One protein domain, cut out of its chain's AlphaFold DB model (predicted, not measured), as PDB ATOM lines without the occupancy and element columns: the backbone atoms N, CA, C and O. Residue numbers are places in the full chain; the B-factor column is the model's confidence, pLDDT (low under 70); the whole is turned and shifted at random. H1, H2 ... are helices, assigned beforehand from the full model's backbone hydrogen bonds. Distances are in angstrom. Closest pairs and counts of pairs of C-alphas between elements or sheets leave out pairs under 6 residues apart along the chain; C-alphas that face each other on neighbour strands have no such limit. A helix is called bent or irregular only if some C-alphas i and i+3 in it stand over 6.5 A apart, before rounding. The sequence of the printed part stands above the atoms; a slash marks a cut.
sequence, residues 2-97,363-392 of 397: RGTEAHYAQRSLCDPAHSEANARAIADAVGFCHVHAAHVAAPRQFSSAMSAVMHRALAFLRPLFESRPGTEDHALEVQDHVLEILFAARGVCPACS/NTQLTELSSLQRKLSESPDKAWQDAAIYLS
ATOM      1  N   ARG A   2     -48.955  -5.933  -8.365       47.69
ATOM      2  CA  ARG A   2     -49.221  -6.322  -9.780       47.69
ATOM      3  C   ARG A   2     -48.060  -6.079 -10.759       47.69
ATOM      4  O   ARG A   2     -47.880  -6.854 -11.684       47.69
ATOM      5  N   GLY A   3     -47.233  -5.061 -10.523       59.28
ATOM      6  CA  GLY A   3     -46.024  -4.843 -11.320       59.28
ATOM      7  C   GLY A   3     -44.855  -5.752 -10.940       59.28
ATOM      8  O   GLY A   3     -43.978  -5.967 -11.761       59.28
ATOM      9  N   THR A   4     -44.820  -6.311  -9.725       69.56
ATOM     10  CA  THR A   4     -43.592  -6.922  -9.198       69.56
ATOM     11  C   THR A   4     -43.356  -8.347  -9.672       69.56
ATOM     12  O   THR A   4     -42.202  -8.758  -9.687       69.56
ATOM     13  N   GLU A   5     -44.397  -9.113 -10.005       74.75
ATOM     14  CA  GLU A   5     -44.258 -10.520 -10.427       74.75
ATOM     15  C   GLU A   5     -43.868 -10.628 -11.894       74.75
ATOM     16  O   GLU A   5     -42.795 -11.142 -12.188       74.75
ATOM     17  N   ALA A   6     -44.656 -10.037 -12.795       74.56
ATOM     18  CA  ALA A   6     -44.324  -9.990 -14.217       74.56
ATOM     19  C   ALA A   6     -42.960  -9.326 -14.463       74.56
ATOM     20  O   ALA A   6     -42.168  -9.815 -15.260       74.56
ATOM     21  N   HIS A   7     -42.646  -8.249 -13.733       83.19
ATOM     22  CA  HIS A   7     -41.327  -7.622 -13.803       83.19
ATOM     23  C   HIS A   7     -40.215  -8.526 -13.260       83.19
ATOM     24  O   HIS A   7     -39.119  -8.534 -13.805       83.19
ATOM     25  N   TYR A   8     -40.470  -9.289 -12.192       86.44
ATOM     26  CA  TYR A   8     -39.492 -10.244 -11.672       86.44
ATOM     27  C   TYR A   8     -39.227 -11.364 -12.676       86.44
ATOM     28  O   TYR A   8     -38.071 -11.601 -12.999       86.44
ATOM     29  N   ALA A   9     -40.275 -11.981 -13.227       86.31
ATOM     30  CA  ALA A   9     -40.139 -13.017 -14.243       86.31
ATOM     31  C   ALA A   9     -39.404 -12.495 -15.485       86.31
ATOM     32  O   ALA A   9     -38.466 -13.134 -15.947       86.31
ATOM     33  N   GLN A  10     -39.769 -11.309 -15.982       86.94
ATOM     34  CA  GLN A  10     -39.092 -10.681 -17.116       86.94
ATOM     35  C   GLN A  10     -37.615 -10.399 -16.813       86.94
ATOM     36  O   GLN A  10     -36.756 -10.768 -17.602       86.94
ATOM     37  N   ARG A  11     -37.304  -9.815 -15.650       91.00
ATOM     38  CA  ARG A  11     -35.920  -9.560 -15.230       91.00
ATOM     39  C   ARG A  11     -35.112 -10.854 -15.116       91.00
ATOM     40  O   ARG A  11     -33.967 -10.876 -15.543       91.00
ATOM     41  N   SER A  12     -35.697 -11.913 -14.557       92.19
ATOM     42  CA  SER A  12     -35.051 -13.224 -14.443       92.19
ATOM     43  C   SER A  12     -34.820 -13.879 -15.804       92.19
ATOM     44  O   SER A  12     -33.769 -14.475 -16.010       92.19
ATOM     45  N   LEU A  13     -35.763 -13.744 -16.743       91.50
ATOM     46  CA  LEU A  13     -35.627 -14.255 -18.111       91.50
ATOM     47  C   LEU A  13     -34.570 -13.493 -18.918       91.50
ATOM     48  O   LEU A  13     -33.848 -14.096 -19.705       91.50
ATOM     49  N   CYS A  14     -34.470 -12.182 -18.706       92.12
ATOM     50  CA  CYS A  14     -33.513 -11.307 -19.382       92.12
ATOM     51  C   CYS A  14     -32.136 -11.250 -18.705       92.12
ATOM     52  O   CYS A  14     -31.313 -10.437 -19.115       92.12
ATOM     53  N   ASP A  15     -31.878 -12.064 -17.677       93.69
ATOM     54  CA  ASP A  15     -30.576 -12.116 -17.014       93.69
ATOM     55  C   ASP A  15     -29.509 -12.697 -17.969       93.69
ATOM     56  O   ASP A  15     -29.598 -13.878 -18.327       93.69
ATOM     57  N   PRO A  16     -28.488 -11.914 -18.381       93.50
ATOM     58  CA  PRO A  16     -27.465 -12.381 -19.313       93.50
ATOM     59  C   PRO A  16     -26.713 -13.616 -18.810       93.50
ATOM     60  O   PRO A  16     -26.406 -14.500 -19.616       93.50
ATOM     61  N   ALA A  17     -26.488 -13.714 -17.492       95.81
ATOM     62  CA  ALA A  17     -25.772 -14.828 -16.864       95.81
ATOM     63  C   ALA A  17     -26.515 -16.165 -17.010       95.81
ATOM     64  O   ALA A  17     -25.897 -17.226 -17.000       95.81
ATOM     65  N   HIS A  18     -27.835 -16.114 -17.198       95.06
ATOM     66  CA  HIS A  18     -28.703 -17.281 -17.333       95.06
ATOM     67  C   HIS A  18     -29.368 -17.361 -18.715       95.06
ATOM     68  O   HIS A  18     -30.292 -18.146 -18.914       95.06
ATOM     69  N   SER A  19     -28.909 -16.565 -19.686       94.31
ATOM     70  CA  SER A  19     -29.554 -16.414 -20.998       94.31
ATOM     71  C   SER A  19     -29.711 -17.731 -21.767       94.31
ATOM     72  O   SER A  19     -30.756 -17.963 -22.371       94.31
ATOM     73  N   GLU A  20     -28.711 -18.616 -21.734       96.06
ATOM     74  CA  GLU A  20     -28.810 -19.939 -22.362       96.06
ATOM     75  C   GLU A  20     -29.812 -20.848 -21.638       96.06
ATOM     76  O   GLU A  20     -30.693 -21.417 -22.279       96.06
ATOM     77  N   ALA A  21     -29.726 -20.941 -20.308       95.62
ATOM     78  CA  ALA A  21     -30.645 -21.748 -19.507       95.62
ATOM     79  C   ALA A  21     -32.102 -21.276 -19.659       95.62
ATOM     80  O   ALA A  21     -33.013 -22.093 -19.773       95.62
ATOM     81  N   ASN A  22     -32.323 -19.962 -19.726       95.12
ATOM     82  CA  ASN A  22     -33.635 -19.371 -19.973       95.12
ATOM     83  C   ASN A  22     -34.151 -19.699 -21.378       95.12
ATOM     84  O   ASN A  22     -35.320 -20.046 -21.525       95.12
ATOM     85  N   ALA A  23     -33.293 -19.627 -22.399       95.75
ATOM     86  CA  ALA A  23     -33.655 -19.994 -23.765       95.75
ATOM     87  C   ALA A  23     -34.022 -21.483 -23.887       95.75
ATOM     88  O   ALA A  23     -35.027 -21.801 -24.520       95.75
ATOM     89  N   ARG A  24     -33.270 -22.381 -23.231       94.06
ATOM     90  CA  ARG A  24     -33.607 -23.813 -23.145       94.06
ATOM     91  C   ARG A  24     -34.937 -24.030 -22.432       94.06
ATOM     92  O   ARG A  24     -35.817 -24.657 -22.994       94.06
ATOM     93  N   ALA A  25     -35.146 -23.396 -21.277       92.81
ATOM     94  CA  ALA A  25     -36.413 -23.500 -20.554       92.81
ATOM     95  C   ALA A  25     -37.620 -23.036 -21.395       92.81
ATOM     96  O   ALA A  25     -38.701 -23.612 -21.291       92.81
ATOM     97  N   ILE A  26     -37.458 -21.997 -22.224       93.44
ATOM     98  CA  ILE A  26     -38.491 -21.555 -23.175       93.44
ATOM     99  C   ILE A  26     -38.726 -22.615 -24.253       93.44
ATOM    100  O   ILE A  26     -39.883 -22.895 -24.552       93.44
ATOM    101  N   ALA A  27     -37.673 -23.206 -24.816       92.31
ATOM    102  CA  ALA A  27     -37.799 -24.269 -25.808       92.31
ATOM    103  C   ALA A  27     -38.481 -25.524 -25.226       92.31
ATOM    104  O   ALA A  27     -39.465 -25.991 -25.793       92.31
ATOM    105  N   ASP A  28     -38.047 -25.989 -24.053       89.62
ATOM    106  CA  ASP A  28     -38.586 -27.172 -23.366       89.62
ATOM    107  C   ASP A  28     -40.065 -26.999 -22.991       89.62
ATOM    108  O   ASP A  28     -40.869 -27.922 -23.086       89.62
ATOM    109  N   ALA A  29     -40.451 -25.787 -22.578       89.62
ATOM    110  CA  ALA A  29     -41.841 -25.450 -22.284       89.62
ATOM    111  C   ALA A  29     -42.658 -25.109 -23.539       89.62
ATOM    112  O   ALA A  29     -43.855 -24.812 -23.432       89.62
ATOM    113  N   VAL A  30     -42.016 -25.102 -24.711       90.38
ATOM    114  CA  VAL A  30     -42.630 -24.747 -25.992       90.38
ATOM    115  C   VAL A  30     -43.258 -23.342 -25.913       90.38
ATOM    116  O   VAL A  30     -44.328 -23.053 -26.450       90.38
ATOM    117  N   GLY A  31     -42.568 -22.461 -25.182       90.88
ATOM    118  CA  GLY A  31     -42.864 -21.049 -25.025       90.88
ATOM    119  C   GLY A  31     -43.559 -20.630 -23.722       90.88
ATOM    120  O   GLY A  31     -43.190 -21.045 -22.621       90.88
ATOM    121  N   PHE A  32     -44.526 -19.714 -23.825       90.38
ATOM    122  CA  PHE A  32     -45.147 -19.014 -22.691       90.38
ATOM    123  C   PHE A  32     -46.638 -19.335 -22.541       90.38
ATOM    124  O   PHE A  32     -47.324 -19.675 -23.501       90.38
ATOM    125  N   CYS A  33     -47.191 -19.189 -21.333       87.19
ATOM    126  CA  CYS A  33     -48.644 -19.047 -21.214       87.19
ATOM    127  C   CYS A  33     -49.074 -17.686 -21.781       87.19
ATOM    128  O   CYS A  33     -48.280 -16.743 -21.782       87.19
ATOM    129  N   HIS A  34     -50.328 -17.560 -22.214       82.31
ATOM    130  CA  HIS A  34     -50.834 -16.338 -22.844       82.31
ATOM    131  C   HIS A  34     -50.623 -15.083 -21.972       82.31
ATOM    132  O   HIS A  34     -50.214 -14.033 -22.465       82.31
ATOM    133  N   VAL A  35     -50.821 -15.205 -20.649       82.81
ATOM    134  CA  VAL A  35     -50.619 -14.102 -19.696       82.81
ATOM    135  C   VAL A  35     -49.170 -13.640 -19.730       82.81
ATOM    136  O   VAL A  35     -48.904 -12.447 -19.869       82.81
ATOM    137  N   HIS A  36     -48.217 -14.561 -19.592       87.25
ATOM    138  CA  HIS A  36     -46.805 -14.200 -19.565       87.25
ATOM    139  C   HIS A  36     -46.284 -13.784 -20.931       87.25
ATOM    140  O   HIS A  36     -45.446 -12.896 -20.974       87.25
ATOM    141  N   ALA A  37     -46.808 -14.336 -22.022       88.25
ATOM    142  CA  ALA A  37     -46.494 -13.882 -23.369       88.25
ATOM    143  C   ALA A  37     -46.876 -12.417 -23.567       88.25
ATOM    144  O   ALA A  37     -46.039 -11.634 -23.996       88.25
ATOM    145  N   ALA A  38     -48.085 -12.020 -23.154       84.12
ATOM    146  CA  ALA A  38     -48.505 -10.622 -23.174       84.12
ATOM    147  C   ALA A  38     -47.577  -9.754 -22.305       84.12
ATOM    148  O   ALA A  38     -47.040  -8.747 -22.753       84.12
ATOM    149  N   HIS A  39     -47.308 -10.149 -21.059       83.94
ATOM    150  CA  HIS A  39     -46.417  -9.365 -20.196       83.94
ATOM    151  C   HIS A  39     -44.992  -9.246 -20.735       83.94
ATOM    152  O   HIS A  39     -44.385  -8.187 -20.581       83.94
ATOM    153  N   VAL A  40     -44.470 -10.324 -21.322       84.62
ATOM    154  CA  VAL A  40     -43.167 -10.338 -21.970       84.62
ATOM    155  C   VAL A  40     -43.224  -9.387 -23.150       84.62
ATOM    156  O   VAL A  40     -42.450  -8.446 -23.120       84.62
ATOM    157  N   ALA A  41     -44.170  -9.551 -24.083       84.56
ATOM    158  CA  ALA A  41     -44.342  -8.750 -25.301       84.56
ATOM    159  C   ALA A  41     -44.621  -7.255 -25.057       84.56
ATOM    160  O   ALA A  41     -44.463  -6.448 -25.968       84.56
ATOM    161  N   ALA A  42     -45.014  -6.845 -23.849       82.94
ATOM    162  CA  ALA A  42     -45.213  -5.434 -23.526       82.94
ATOM    163  C   ALA A  42     -43.915  -4.615 -23.747       82.94
ATOM    164  O   ALA A  42     -42.863  -5.018 -23.241       82.94
ATOM    165  N   PRO A  43     -43.962  -3.447 -24.426       67.94
ATOM    166  CA  PRO A  43     -42.781  -2.614 -24.670       67.94
ATOM    167  C   PRO A  43     -42.109  -2.208 -23.352       67.94
ATOM    168  O   PRO A  43     -42.717  -1.517 -22.530       67.94
ATOM    169  N   ARG A  44     -40.875  -2.669 -23.113       69.50
ATOM    170  CA  ARG A  44     -40.134  -2.443 -21.858       69.50
ATOM    171  C   ARG A  44     -38.622  -2.392 -22.076       69.50
ATOM    172  O   ARG A  44     -38.120  -2.775 -23.123       69.50
ATOM    173  N   GLN A  45     -37.914  -1.978 -21.023       74.81
ATOM    174  CA  GLN A  45     -36.464  -1.736 -20.924       74.81
ATOM    175  C   GLN A  45     -35.535  -2.915 -21.306       74.81
ATOM    176  O   GLN A  45     -34.323  -2.750 -21.270       74.81
ATOM    177  N   PHE A  46     -36.064  -4.093 -21.656       78.00
ATOM    178  CA  PHE A  46     -35.285  -5.322 -21.859       78.00
ATOM    179  C   PHE A  46     -35.398  -5.910 -23.283       78.00
ATOM    180  O   PHE A  46     -35.243  -7.122 -23.442       78.00
ATOM    181  N   SER A  47     -35.690  -5.094 -24.308       82.19
ATOM    182  CA  SER A  47     -35.929  -5.573 -25.687       82.19
ATOM    183  C   SER A  47     -34.762  -6.397 -26.241       82.19
ATOM    184  O   SER A  47     -34.969  -7.526 -26.678       82.19
ATOM    185  N   SER A  48     -33.529  -5.893 -26.147       88.69
ATOM    186  CA  SER A  48     -32.340  -6.556 -26.699       88.69
ATOM    187  C   SER A  48     -32.027  -7.892 -26.014       88.69
ATOM    188  O   SER A  48     -31.811  -8.901 -26.686       88.69
ATOM    189  N   ALA A  49     -32.065  -7.930 -24.679       91.62
ATOM    190  CA  ALA A  49     -31.831  -9.148 -23.905       91.62
ATOM    191  C   ALA A  49     -32.906 -10.211 -24.179       91.62
ATOM    192  O   ALA A  49     -32.583 -11.385 -24.365       91.62
ATOM    193  N   MET A  50     -34.181  -9.807 -24.249       91.31
ATOM    194  CA  MET A  50     -35.269 -10.723 -24.588       91.31
ATOM    195  C   MET A  50     -35.145 -11.239 -26.023       91.31
ATOM    196  O   MET A  50     -35.310 -12.433 -26.254       91.31
ATOM    197  N   SER A  51     -34.798 -10.373 -26.974       91.44
ATOM    198  CA  SER A  51     -34.577 -10.750 -28.371       91.44
ATOM    199  C   SER A  51     -33.482 -11.814 -28.511       91.44
ATOM    200  O   SER A  51     -33.699 -12.842 -29.151       91.44
ATOM    201  N   ALA A  52     -32.355 -11.649 -27.809       93.19
ATOM    202  CA  ALA A  52     -31.280 -12.641 -27.785       93.19
ATOM    203  C   ALA A  52     -31.730 -13.993 -27.200       93.19
ATOM    204  O   ALA A  52     -31.404 -15.049 -27.749       93.19
ATOM    205  N   VAL A  53     -32.500 -13.974 -26.107       95.19
ATOM    206  CA  VAL A  53     -33.054 -15.191 -25.489       95.19
ATOM    207  C   VAL A  53     -34.050 -15.882 -26.426       95.19
ATOM    208  O   VAL A  53     -33.962 -17.095 -26.604       95.19
ATOM    209  N   MET A  54     -34.944 -15.133 -27.077       94.69
ATOM    210  CA  MET A  54     -35.911 -15.673 -28.041       94.69
ATOM    211  C   MET A  54     -35.219 -16.261 -29.267       94.69
ATOM    212  O   MET A  54     -35.540 -17.375 -29.668       94.69
ATOM    213  N   HIS A  55     -34.229 -15.564 -29.826       94.75
ATOM    214  CA  HIS A  55     -33.455 -16.067 -30.958       94.75
ATOM    215  C   HIS A  55     -32.779 -17.406 -30.619       94.75
ATOM    216  O   HIS A  55     -32.834 -18.347 -31.409       94.75
ATOM    217  N   ARG A  56     -32.198 -17.533 -29.415       95.81
ATOM    218  CA  ARG A  56     -31.632 -18.806 -28.934       95.81
ATOM    219  C   ARG A  56     -32.698 -19.878 -28.707       95.81
ATOM    220  O   ARG A  56     -32.474 -21.021 -29.079       95.81
ATOM    221  N   ALA A  57     -33.851 -19.525 -28.140       95.06
ATOM    222  CA  ALA A  57     -34.946 -20.473 -27.935       95.06
ATOM    223  C   ALA A  57     -35.452 -21.049 -29.269       95.06
ATOM    224  O   ALA A  57     -35.621 -22.259 -29.388       95.06
ATOM    225  N   LEU A  58     -35.613 -20.210 -30.301       94.12
ATOM    226  CA  LEU A  58     -35.955 -20.670 -31.651       94.12
ATOM    227  C   LEU A  58     -34.862 -21.567 -32.243       94.12
ATOM    228  O   LEU A  58     -35.177 -22.585 -32.853       94.12
ATOM    229  N   ALA A  59     -33.588 -21.234 -32.018       94.00
ATOM    230  CA  ALA A  59     -32.465 -22.062 -32.450       94.00
ATOM    231  C   ALA A  59     -32.409 -23.430 -31.742       94.00
ATOM    232  O   ALA A  59     -31.908 -24.379 -32.333       94.00
ATOM    233  N   PHE A  60     -32.939 -23.556 -30.519       93.19
ATOM    234  CA  PHE A  60     -33.118 -24.852 -29.851       93.19
ATOM    235  C   PHE A  60     -34.341 -25.615 -30.365       93.19
ATOM    236  O   PHE A  60     -34.282 -26.831 -30.507       93.19
ATOM    237  N   LEU A  61     -35.439 -24.920 -30.673       91.19
ATOM    238  CA  LEU A  61     -36.669 -25.544 -31.166       91.19
ATOM    239  C   LEU A  61     -36.530 -26.097 -32.587       91.19
ATOM    240  O   LEU A  61     -37.092 -27.143 -32.892       91.19
ATOM    241  N   ARG A  62     -35.811 -25.399 -33.470       91.62
ATOM    242  CA  ARG A  62     -35.756 -25.749 -34.897       91.62
ATOM    243  C   ARG A  62     -35.164 -27.149 -35.152       91.62
ATOM    244  O   ARG A  62     -35.852 -27.940 -35.796       91.62
ATOM    245  N   PRO A  63     -33.996 -27.525 -34.588       89.00
ATOM    246  CA  PRO A  63     -33.419 -28.854 -34.791       89.00
ATOM    247  C   PRO A  63     -34.326 -29.989 -34.309       89.00
ATOM    248  O   PRO A  63     -34.366 -31.043 -34.936       89.00
ATOM    249  N   LEU A  64     -35.117 -29.767 -33.250       84.81
ATOM    250  CA  LEU A  64     -36.070 -30.762 -32.738       84.81
ATOM    251  C   LEU A  64     -37.134 -31.153 -33.774       84.81
ATOM    252  O   LEU A  64     -37.700 -32.240 -33.700       84.81
ATOM    253  N   PHE A  65     -37.414 -30.273 -34.738       85.00
ATOM    254  CA  PHE A  65     -38.396 -30.506 -35.794       85.00
ATOM    255  C   PHE A  65     -37.764 -30.770 -37.168       85.00
ATOM    256  O   PHE A  65     -38.420 -31.374 -38.013       85.00
ATOM    257  N   GLU A  66     -36.517 -30.343 -37.399       84.94
ATOM    258  CA  GLU A  66     -35.769 -30.592 -38.644       84.94
ATOM    259  C   GLU A  66     -35.237 -32.021 -38.750       84.94
ATOM    260  O   GLU A  66     -35.078 -32.522 -39.866       84.94
ATOM    261  N   SER A  67     -34.953 -32.669 -37.616       70.94
ATOM    262  CA  SER A  67     -34.389 -34.018 -37.568       70.94
ATOM    263  C   SER A  67     -35.288 -35.018 -38.292       70.94
ATOM    264  O   SER A  67     -36.247 -35.559 -37.736       70.94
ATOM    265  N   ARG A  68     -34.958 -35.286 -39.561       65.19
ATOM    266  CA  ARG A  68     -35.440 -36.469 -40.262       65.19
ATOM    267  C   ARG A  68     -34.802 -37.677 -39.583       65.19
ATOM    268  O   ARG A  68     -33.581 -37.680 -39.434       65.19
ATOM    269  N   PRO A  69     -35.587 -38.693 -39.206       58.59
ATOM    270  CA  PRO A  69     -35.061 -39.993 -38.827       58.59
ATOM    271  C   PRO A  69     -34.012 -40.479 -39.834       58.59
ATOM    272  O   PRO A  69     -34.362 -40.890 -40.936       58.59
ATOM    273  N   GLY A  70     -32.724 -40.367 -39.506       59.78
ATOM    274  CA  GLY A  70     -31.658 -40.924 -40.343       59.78
ATOM    275  C   GLY A  70     -31.629 -42.451 -40.239       59.78
ATOM    276  O   GLY A  70     -31.482 -43.139 -41.243       59.78
ATOM    277  N   THR A  71     -31.834 -42.964 -39.022       63.69
ATOM    278  CA  THR A  71     -31.944 -44.385 -38.657       63.69
ATOM    279  C   THR A  71     -33.158 -44.589 -37.744       63.69
ATOM    280  O   THR A  71     -33.594 -43.636 -37.095       63.69
ATOM    281  N   GLU A  72     -33.720 -45.804 -37.686       66.00
ATOM    282  CA  GLU A  72     -34.888 -46.116 -36.836       66.00
ATOM    283  C   GLU A  72     -34.632 -45.801 -35.351       66.00
ATOM    284  O   GLU A  72     -35.485 -45.197 -34.704       66.00
ATOM    285  N   ASP A  73     -33.434 -46.094 -34.836       69.94
ATOM    286  CA  ASP A  73     -33.076 -45.825 -33.435       69.94
ATOM    287  C   ASP A  73     -33.003 -44.322 -33.126       69.94
ATOM    288  O   ASP A  73     -33.566 -43.851 -32.139       69.94
ATOM    289  N   HIS A  74     -32.391 -43.530 -34.014       68.06
ATOM    290  CA  HIS A  74     -32.338 -42.077 -33.840       68.06
ATOM    291  C   HIS A  74     -33.723 -41.433 -34.018       68.06
ATOM    292  O   HIS A  74     -34.027 -40.413 -33.400       68.06
ATOM    293  N   ALA A  75     -34.593 -42.046 -34.830       67.56
ATOM    294  CA  ALA A  75     -35.994 -41.655 -34.958       67.56
ATOM    295  C   ALA A  75     -36.721 -41.731 -33.618       67.56
ATOM    296  O   ALA A  75     -37.466 -40.814 -33.276       67.56
ATOM    297  N   LEU A  76     -36.516 -42.837 -32.896       72.12
ATOM    298  CA  LEU A  76     -37.176 -43.121 -31.629       72.12
ATOM    299  C   LEU A  76     -36.690 -42.169 -30.539       72.12
ATOM    300  O   LEU A  76     -37.522 -41.546 -29.894       72.12
ATOM    301  N   GLU A  77     -35.379 -41.959 -30.404       76.75
ATOM    302  CA  GLU A  77     -34.826 -41.026 -29.411       76.75
ATOM    303  C   GLU A  77     -35.290 -39.581 -29.641       76.75
ATOM    304  O   GLU A  77     -35.736 -38.904 -28.713       76.75
ATOM    305  N   VAL A  78     -35.225 -39.102 -30.889       71.25
ATOM    306  CA  VAL A  78     -35.705 -37.757 -31.234       71.25
ATOM    307  C   VAL A  78     -37.210 -37.666 -31.014       71.25
ATOM    308  O   VAL A  78     -37.695 -36.654 -30.511       71.25
ATOM    309  N   GLN A  79     -37.967 -38.711 -31.356       73.38
ATOM    310  CA  GLN A  79     -39.402 -38.742 -31.123       73.38
ATOM    311  C   GLN A  79     -39.734 -38.723 -29.631       73.38
ATOM    312  O   GLN A  79     -40.622 -37.967 -29.251       73.38
ATOM    313  N   ASP A  80     -39.035 -39.486 -28.796       80.62
ATOM    314  CA  ASP A  80     -39.240 -39.514 -27.349       80.62
ATOM    315  C   ASP A  80     -38.898 -38.164 -26.727       80.62
ATOM    316  O   ASP A  80     -39.708 -37.614 -25.984       80.62
ATOM    317  N   HIS A  81     -37.775 -37.557 -27.114       76.88
ATOM    318  CA  HIS A  81     -37.401 -36.233 -26.627       76.88
ATOM    319  C   HIS A  81     -38.383 -35.142 -27.082       76.88
ATOM    320  O   HIS A  81     -38.793 -34.284 -26.297       76.88
ATOM    321  N   VAL A  82     -38.837 -35.197 -28.340       76.56
ATOM    322  CA  VAL A  82     -39.913 -34.328 -28.824       76.56
ATOM    323  C   VAL A  82     -41.167 -34.577 -27.995       76.56
ATOM    324  O   VAL A  82     -41.741 -33.622 -27.492       76.56
ATOM    325  N   LEU A  83     -41.588 -35.822 -27.780       80.44
ATOM    326  CA  LEU A  83     -42.760 -36.131 -26.963       80.44
ATOM    327  C   LEU A  83     -42.615 -35.594 -25.537       80.44
ATOM    328  O   LEU A  83     -43.561 -34.978 -25.056       80.44
ATOM    329  N   GLU A  84     -41.463 -35.745 -24.886       82.25
ATOM    330  CA  GLU A  84     -41.182 -35.168 -23.567       82.25
ATOM    331  C   GLU A  84     -41.389 -33.655 -23.559       82.25
ATOM    332  O   GLU A  84     -42.125 -33.145 -22.713       82.25
ATOM    333  N   ILE A  85     -40.826 -32.943 -24.538       78.44
ATOM    334  CA  ILE A  85     -40.984 -31.492 -24.697       78.44
ATOM    335  C   ILE A  85     -42.448 -31.126 -24.982       78.44
ATOM    336  O   ILE A  85     -43.005 -30.215 -24.370       78.44
ATOM    337  N   LEU A  86     -43.136 -31.854 -25.864       76.31
ATOM    338  CA  LEU A  86     -44.535 -31.579 -26.205       76.31
ATOM    339  C   LEU A  86     -45.495 -31.943 -25.052       76.31
ATOM    340  O   LEU A  86     -46.538 -31.304 -24.892       76.31
ATOM    341  N   PHE A  87     -45.154 -32.916 -24.205       76.81
ATOM    342  CA  PHE A  87     -45.867 -33.188 -22.957       76.81
ATOM    343  C   PHE A  87     -45.562 -32.115 -21.906       76.81
ATOM    344  O   PHE A  87     -46.490 -31.640 -21.244       76.81
ATOM    345  N   ALA A  88     -44.308 -31.670 -21.801       74.56
ATOM    346  CA  ALA A  88     -43.886 -30.567 -20.941       74.56
ATOM    347  C   ALA A  88     -44.494 -29.219 -21.366       74.56
ATOM    348  O   ALA A  88     -44.733 -28.371 -20.508       74.56
ATOM    349  N   ALA A  89     -44.872 -29.046 -22.638       71.12
ATOM    350  CA  ALA A  89     -45.608 -27.880 -23.142       71.12
ATOM    351  C   ALA A  89     -46.966 -27.657 -22.448       71.12
ATOM    352  O   ALA A  89     -47.485 -26.531 -22.406       71.12
ATOM    353  N   ARG A  90     -47.547 -28.734 -21.889       70.50
ATOM    354  CA  ARG A  90     -48.746 -28.688 -21.032       70.50
ATOM    355  C   ARG A  90     -48.441 -28.195 -19.616       70.50
ATOM    356  O   ARG A  90     -49.361 -27.894 -18.861       70.50
ATOM    357  N   GLY A  91     -47.166 -28.164 -19.254       78.88
ATOM    358  CA  GLY A  91     -46.660 -27.731 -17.970       78.88
ATOM    359  C   GLY A  91     -46.606 -26.214 -17.809       78.88
ATOM    360  O   GLY A  91     -47.152 -25.417 -18.577       78.88
ATOM    361  N   VAL A  92     -45.942 -25.825 -16.728       84.81
ATOM    362  CA  VAL A  92     -45.792 -24.447 -16.274       84.81
ATOM    363  C   VAL A  92     -44.774 -23.730 -17.162       84.81
ATOM    364  O   VAL A  92     -43.644 -24.189 -17.299       84.81
ATOM    365  N   CYS A  93     -45.134 -22.586 -17.753       90.38
ATOM    366  CA  CYS A  93     -44.173 -21.843 -18.575       90.38
ATOM    367  C   CYS A  93     -43.030 -21.254 -17.722       90.38
ATOM    368  O   CYS A  93     -43.219 -21.029 -16.522       90.38
ATOM    369  N   PRO A  94     -41.875 -20.888 -18.308       90.94
ATOM    370  CA  PRO A  94     -40.701 -20.462 -17.538       90.94
ATOM    371  C   PRO A  94     -40.977 -19.269 -16.617       90.94
ATOM    372  O   PRO A  94     -40.589 -19.261 -15.451       90.94
ATOM    373  N   ALA A  95     -41.741 -18.287 -17.104       90.56
ATOM    374  CA  ALA A  95     -42.175 -17.139 -16.311       90.56
ATOM    375  C   ALA A  95     -43.080 -17.521 -15.118       90.56
ATOM    376  O   ALA A  95     -42.924 -16.973 -14.022       90.56
ATOM    377  N   CYS A  96     -43.986 -18.492 -15.300       88.12
ATOM    378  CA  CYS A  96     -44.773 -19.044 -14.199       88.12
ATOM    379  C   CYS A  96     -43.858 -19.764 -13.199       88.12
ATOM    380  O   CYS A  96     -43.985 -19.516 -12.009       88.12
ATOM    381  N   SER A  97     -42.879 -20.552 -13.657       89.69
ATOM    382  CA  SER A  97     -41.924 -21.251 -12.781       89.69
ATOM    383  C   SER A  97     -41.089 -20.283 -11.925       89.69
ATOM    384  O   SER A  97     -40.905 -20.495 -10.725       89.69
ATOM    385  N   ASN A 363     -43.543 -29.100 -41.534       93.31
ATOM    386  CA  ASN A 363     -43.012 -28.175 -42.536       93.31
ATOM    387  C   ASN A 363     -43.569 -26.756 -42.365       93.31
ATOM    388  O   ASN A 363     -42.791 -25.806 -42.344       93.31
ATOM    389  N   THR A 364     -44.887 -26.603 -42.174       94.12
ATOM    390  CA  THR A 364     -45.493 -25.286 -41.910       94.12
ATOM    391  C   THR A 364     -44.877 -24.645 -40.664       94.12
ATOM    392  O   THR A 364     -44.519 -23.468 -40.677       94.12
ATOM    393  N   GLN A 365     -44.683 -25.435 -39.602       92.69
ATOM    394  CA  GLN A 365     -44.089 -24.951 -38.359       92.69
ATOM    395  C   GLN A 365     -42.634 -24.499 -38.541       92.69
ATOM    396  O   GLN A 365     -42.245 -23.452 -38.024       92.69
ATOM    397  N   LEU A 366     -41.827 -25.270 -39.274       93.44
ATOM    398  CA  LEU A 366     -40.429 -24.942 -39.560       93.44
ATOM    399  C   LEU A 366     -40.291 -23.664 -40.392       93.44
ATOM    400  O   LEU A 366     -39.412 -22.845 -40.107       93.44
ATOM    401  N   THR A 367     -41.169 -23.467 -41.378       93.56
ATOM    402  CA  THR A 367     -41.205 -22.239 -42.183       93.56
ATOM    403  C   THR A 367     -41.466 -21.013 -41.310       93.56
ATOM    404  O   THR A 367     -40.738 -20.023 -41.416       93.56
ATOM    405  N   GLU A 368     -42.434 -21.082 -40.397       92.25
ATOM    406  CA  GLU A 368     -42.747 -19.952 -39.518       92.25
ATOM    407  C   GLU A 368     -41.649 -19.706 -38.470       92.25
ATOM    408  O   GLU A 368     -41.240 -18.563 -38.264       92.25
ATOM    409  N   LEU A 369     -41.075 -20.759 -37.874       92.94
ATOM    410  CA  LEU A 369     -39.926 -20.622 -36.966       92.94
ATOM    411  C   LEU A 369     -38.728 -19.961 -37.666       92.94
ATOM    412  O   LEU A 369     -38.087 -19.078 -37.092       92.94
ATOM    413  N   SER A 370     -38.458 -20.339 -38.916       93.88
ATOM    414  CA  SER A 370     -37.389 -19.746 -39.730       93.88
ATOM    415  C   SER A 370     -37.677 -18.284 -40.073       93.88
ATOM    416  O   SER A 370     -36.783 -17.439 -39.997       93.88
ATOM    417  N   SER A 371     -38.932 -17.961 -40.397       93.31
ATOM    418  CA  SER A 371     -39.393 -16.590 -40.633       93.31
ATOM    419  C   SER A 371     -39.194 -15.710 -39.394       93.31
ATOM    420  O   SER A 371     -38.603 -14.633 -39.490       93.31
ATOM    421  N   LEU A 372     -39.607 -16.185 -38.215       92.69
ATOM    422  CA  LEU A 372     -39.441 -15.472 -36.945       92.69
ATOM    423  C   LEU A 372     -37.972 -15.297 -36.563       92.69
ATOM    424  O   LEU A 372     -37.578 -14.213 -36.136       92.69
ATOM    425  N   GLN A 373     -37.152 -16.330 -36.752       94.00
ATOM    426  CA  GLN A 373     -35.718 -16.247 -36.491       94.00
ATOM    427  C   GLN A 373     -35.043 -15.208 -37.395       94.00
ATOM    428  O   GLN A 373     -34.257 -14.396 -36.913       94.00
ATOM    429  N   ARG A 374     -35.396 -15.177 -38.685       94.75
ATOM    430  CA  ARG A 374     -34.910 -14.157 -39.622       94.75
ATOM    431  C   ARG A 374     -35.341 -12.749 -39.201       94.75
ATOM    432  O   ARG A 374     -34.494 -11.864 -39.114       94.75
ATOM    433  N   LYS A 375     -36.620 -12.550 -38.861       93.50
ATOM    434  CA  LYS A 375     -37.139 -11.257 -38.370       93.50
ATOM    435  C   LYS A 375     -36.428 -10.791 -37.097       93.50
ATOM    436  O   LYS A 375     -36.161  -9.602 -36.955       93.50
ATOM    437  N   LEU A 376     -36.111 -11.706 -36.179       92.56
ATOM    438  CA  LEU A 376     -35.353 -11.406 -34.960       92.56
ATOM    439  C   LEU A 376     -33.936 -10.914 -35.259       92.56
ATOM    440  O   LEU A 376     -33.473  -9.992 -34.593       92.56
ATOM    441  N   SER A 377     -33.281 -11.481 -36.271       92.56
ATOM    442  CA  SER A 377     -31.963 -11.027 -36.726       92.56
ATOM    443  C   SER A 377     -32.020  -9.672 -37.438       92.56
ATOM    444  O   SER A 377     -31.135  -8.843 -37.246       92.56
ATOM    445  N   GLU A 378     -33.059  -9.428 -38.242       93.50
ATOM    446  CA  GLU A 378     -33.224  -8.193 -39.027       93.50
ATOM    447  C   GLU A 378     -33.757  -7.011 -38.199       93.50
ATOM    448  O   GLU A 378     -33.467  -5.854 -38.490       93.50
ATOM    449  N   SER A 379     -34.598  -7.269 -37.196       91.06
ATOM    450  CA  SER A 379     -35.323  -6.241 -36.437       91.06
ATOM    451  C   SER A 379     -35.537  -6.666 -34.979       91.06
ATOM    452  O   SER A 379     -36.680  -6.869 -34.537       91.06
ATOM    453  N   PRO A 380     -34.445  -6.772 -34.197       86.19
ATOM    454  CA  PRO A 380     -34.470  -7.355 -32.862       86.19
ATOM    455  C   PRO A 380     -35.359  -6.601 -31.876       86.19
ATOM    456  O   PRO A 380     -35.810  -7.228 -30.928       86.19
ATOM    457  N   ASP A 381     -35.644  -5.312 -32.086       83.12
ATOM    458  CA  ASP A 381     -36.458  -4.495 -31.174       83.12
ATOM    459  C   ASP A 381     -37.970  -4.729 -31.285       83.12
ATOM    460  O   ASP A 381     -38.704  -4.426 -30.343       83.12
ATOM    461  N   LYS A 382     -38.445  -5.289 -32.407       82.56
ATOM    462  CA  LYS A 382     -39.881  -5.514 -32.668       82.56
ATOM    463  C   LYS A 382     -40.233  -6.995 -32.786       82.56
ATOM    464  O   LYS A 382     -41.211  -7.444 -32.198       82.56
ATOM    465  N   ALA A 383     -39.400  -7.775 -33.474       88.12
ATOM    466  CA  ALA A 383     -39.710  -9.160 -33.833       88.12
ATOM    467  C   ALA A 383     -39.822 -10.124 -32.635       88.12
ATOM    468  O   ALA A 383     -40.445 -11.180 -32.731       88.12
ATOM    469  N   TRP A 384     -39.246  -9.775 -31.485       87.81
ATOM    470  CA  TRP A 384     -39.342 -10.597 -30.277       87.81
ATOM    471  C   TRP A 384     -40.753 -10.623 -29.681       87.81
ATOM    472  O   TRP A 384     -41.103 -11.599 -29.018       87.81
ATOM    473  N   GLN A 385     -41.572  -9.595 -29.932       89.12
ATOM    474  CA  GLN A 385     -42.980  -9.579 -29.528       89.12
ATOM    475  C   GLN A 385     -43.766 -10.618 -30.329       89.12
ATOM    476  O   GLN A 385     -44.467 -11.438 -29.736       89.12
ATOM    477  N   ASP A 386     -43.565 -10.646 -31.649       87.88
ATOM    478  CA  ASP A 386     -44.155 -11.647 -32.542       87.88
ATOM    479  C   ASP A 386     -43.734 -13.060 -32.127       87.88
ATOM    480  O   ASP A 386     -44.578 -13.943 -31.992       87.88
ATOM    481  N   ALA A 387     -42.445 -13.263 -31.831       89.94
ATOM    482  CA  ALA A 387     -41.938 -14.546 -31.352       89.94
ATOM    483  C   ALA A 387     -42.566 -14.951 -30.008       89.94
ATOM    484  O   ALA A 387     -42.999 -16.090 -29.853       89.94
ATOM    485  N   ALA A 388     -42.674 -14.029 -29.045       88.94
ATOM    486  CA  ALA A 388     -43.304 -14.304 -27.754       88.94
ATOM    487  C   ALA A 388     -44.785 -14.687 -27.903       88.94
ATOM    488  O   ALA A 388     -45.249 -15.595 -27.216       88.94
ATOM    489  N   ILE A 389     -45.512 -14.019 -28.806       86.00
ATOM    490  CA  ILE A 389     -46.923 -14.301 -29.105       86.00
ATOM    491  C   ILE A 389     -47.061 -15.645 -29.829       86.00
ATOM    492  O   ILE A 389     -47.918 -16.448 -29.462       86.00
ATOM    493  N   TYR A 390     -46.202 -15.933 -30.804       88.12
ATOM    494  CA  TYR A 390     -46.213 -17.192 -31.548       88.12
ATOM    495  C   TYR A 390     -45.895 -18.411 -30.671       88.12
ATOM    496  O   TYR A 390     -46.542 -19.459 -30.760       88.12
ATOM    497  N   LEU A 391     -44.926 -18.241 -29.770       88.38
ATOM    498  CA  LEU A 391     -44.564 -19.202 -28.733       88.38
ATOM    499  C   LEU A 391     -45.586 -19.227 -27.582       88.38
ATOM    500  O   LEU A 391     -45.356 -19.861 -26.559       88.38
ATOM    501  N   SER A 392     -46.719 -18.543 -27.694       85.25
ATOM    502  CA  SER A 392     -47.766 -18.586 -26.681       85.25
ATOM    503  C   SER A 392     -48.985 -19.365 -27.136       85.25
ATOM    504  O   SER A 392     -49.203 -19.628 -28.321       85.25
TER     505      SER A 392
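AT A GLANCE: This is residues 2 to 97 and 363 to 392 of the 397 residues of an uncharacterized protein of Betaproteobacteria bacterium (UniProt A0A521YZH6). The long helix H4 runs through the middle, with H2 packed on one side of it and the helical hairpin H7 and H8 on another. H3 packs on H8, H1 and the short H6 complete that end, and H5 folds back from beyond H4 toward the end of H2, making the far end of the long axis. The 126 printed residues include eight named helices, H1 to H8 in chain order, and no named strand: all helix, part aligned, part crossed. The whole is compact, with a radius of gyration of the C-alphas of 14.7 A, yet elongated, spanning 49 by 31 by 26 A.

IN THESE COORDINATES: Find C-alpha 47 at (-35.929, -5.573, -25.687); from there H4 runs 28.2 A to residue 66. H5 is residues 72 to 88, 24.0 A, and H7 363 to 378, 22.5 A. H1 is 2 to 13, only just irregular, with C-alphas 2 and 5 6.53 A apart; H2, 16 to 28, is irregular, with C-alphas 17 and 20 8.1 A apart. H3 is 34 to 41, H6 94 to 97, and H8 383 to 390, ending at C-alpha (-46.213, -17.192, -31.548).

HOW THE PARTS SIT: H4 touches H2, closest C-alphas Ala 23 and Ala 57, 4.4 A. H4 touches H7 at a shallow tilt of 27 degrees, opposite ways, closest C-alphas His 55 and Gln 373, 6.0 A. H3 touches H8, closest C-alphas Ala 41 and Gln 385, 4.5 A. H1 touches H6, closest C-alphas Ala 9 and Ala 95, 5.0 A. H5 and H2 touch only at their ends, closest C-alphas Asp 28 and Ile 85, 5.1 A. Every O i to N i+4 pair is within hydrogen-bond range in H3, H5, H7 and H8; H1 has 7 of 8, H2 7 of 9, H4 13 of 16, and H6 is too short for one.

THE WHOLE: Residues 98 to 362 are not printed; C-alphas 97 and 363 are 30.6 A apart. The links printed whole are tight. Confidence is under 70 at residues 2 to 4, 43 to 44 and 68 to 75.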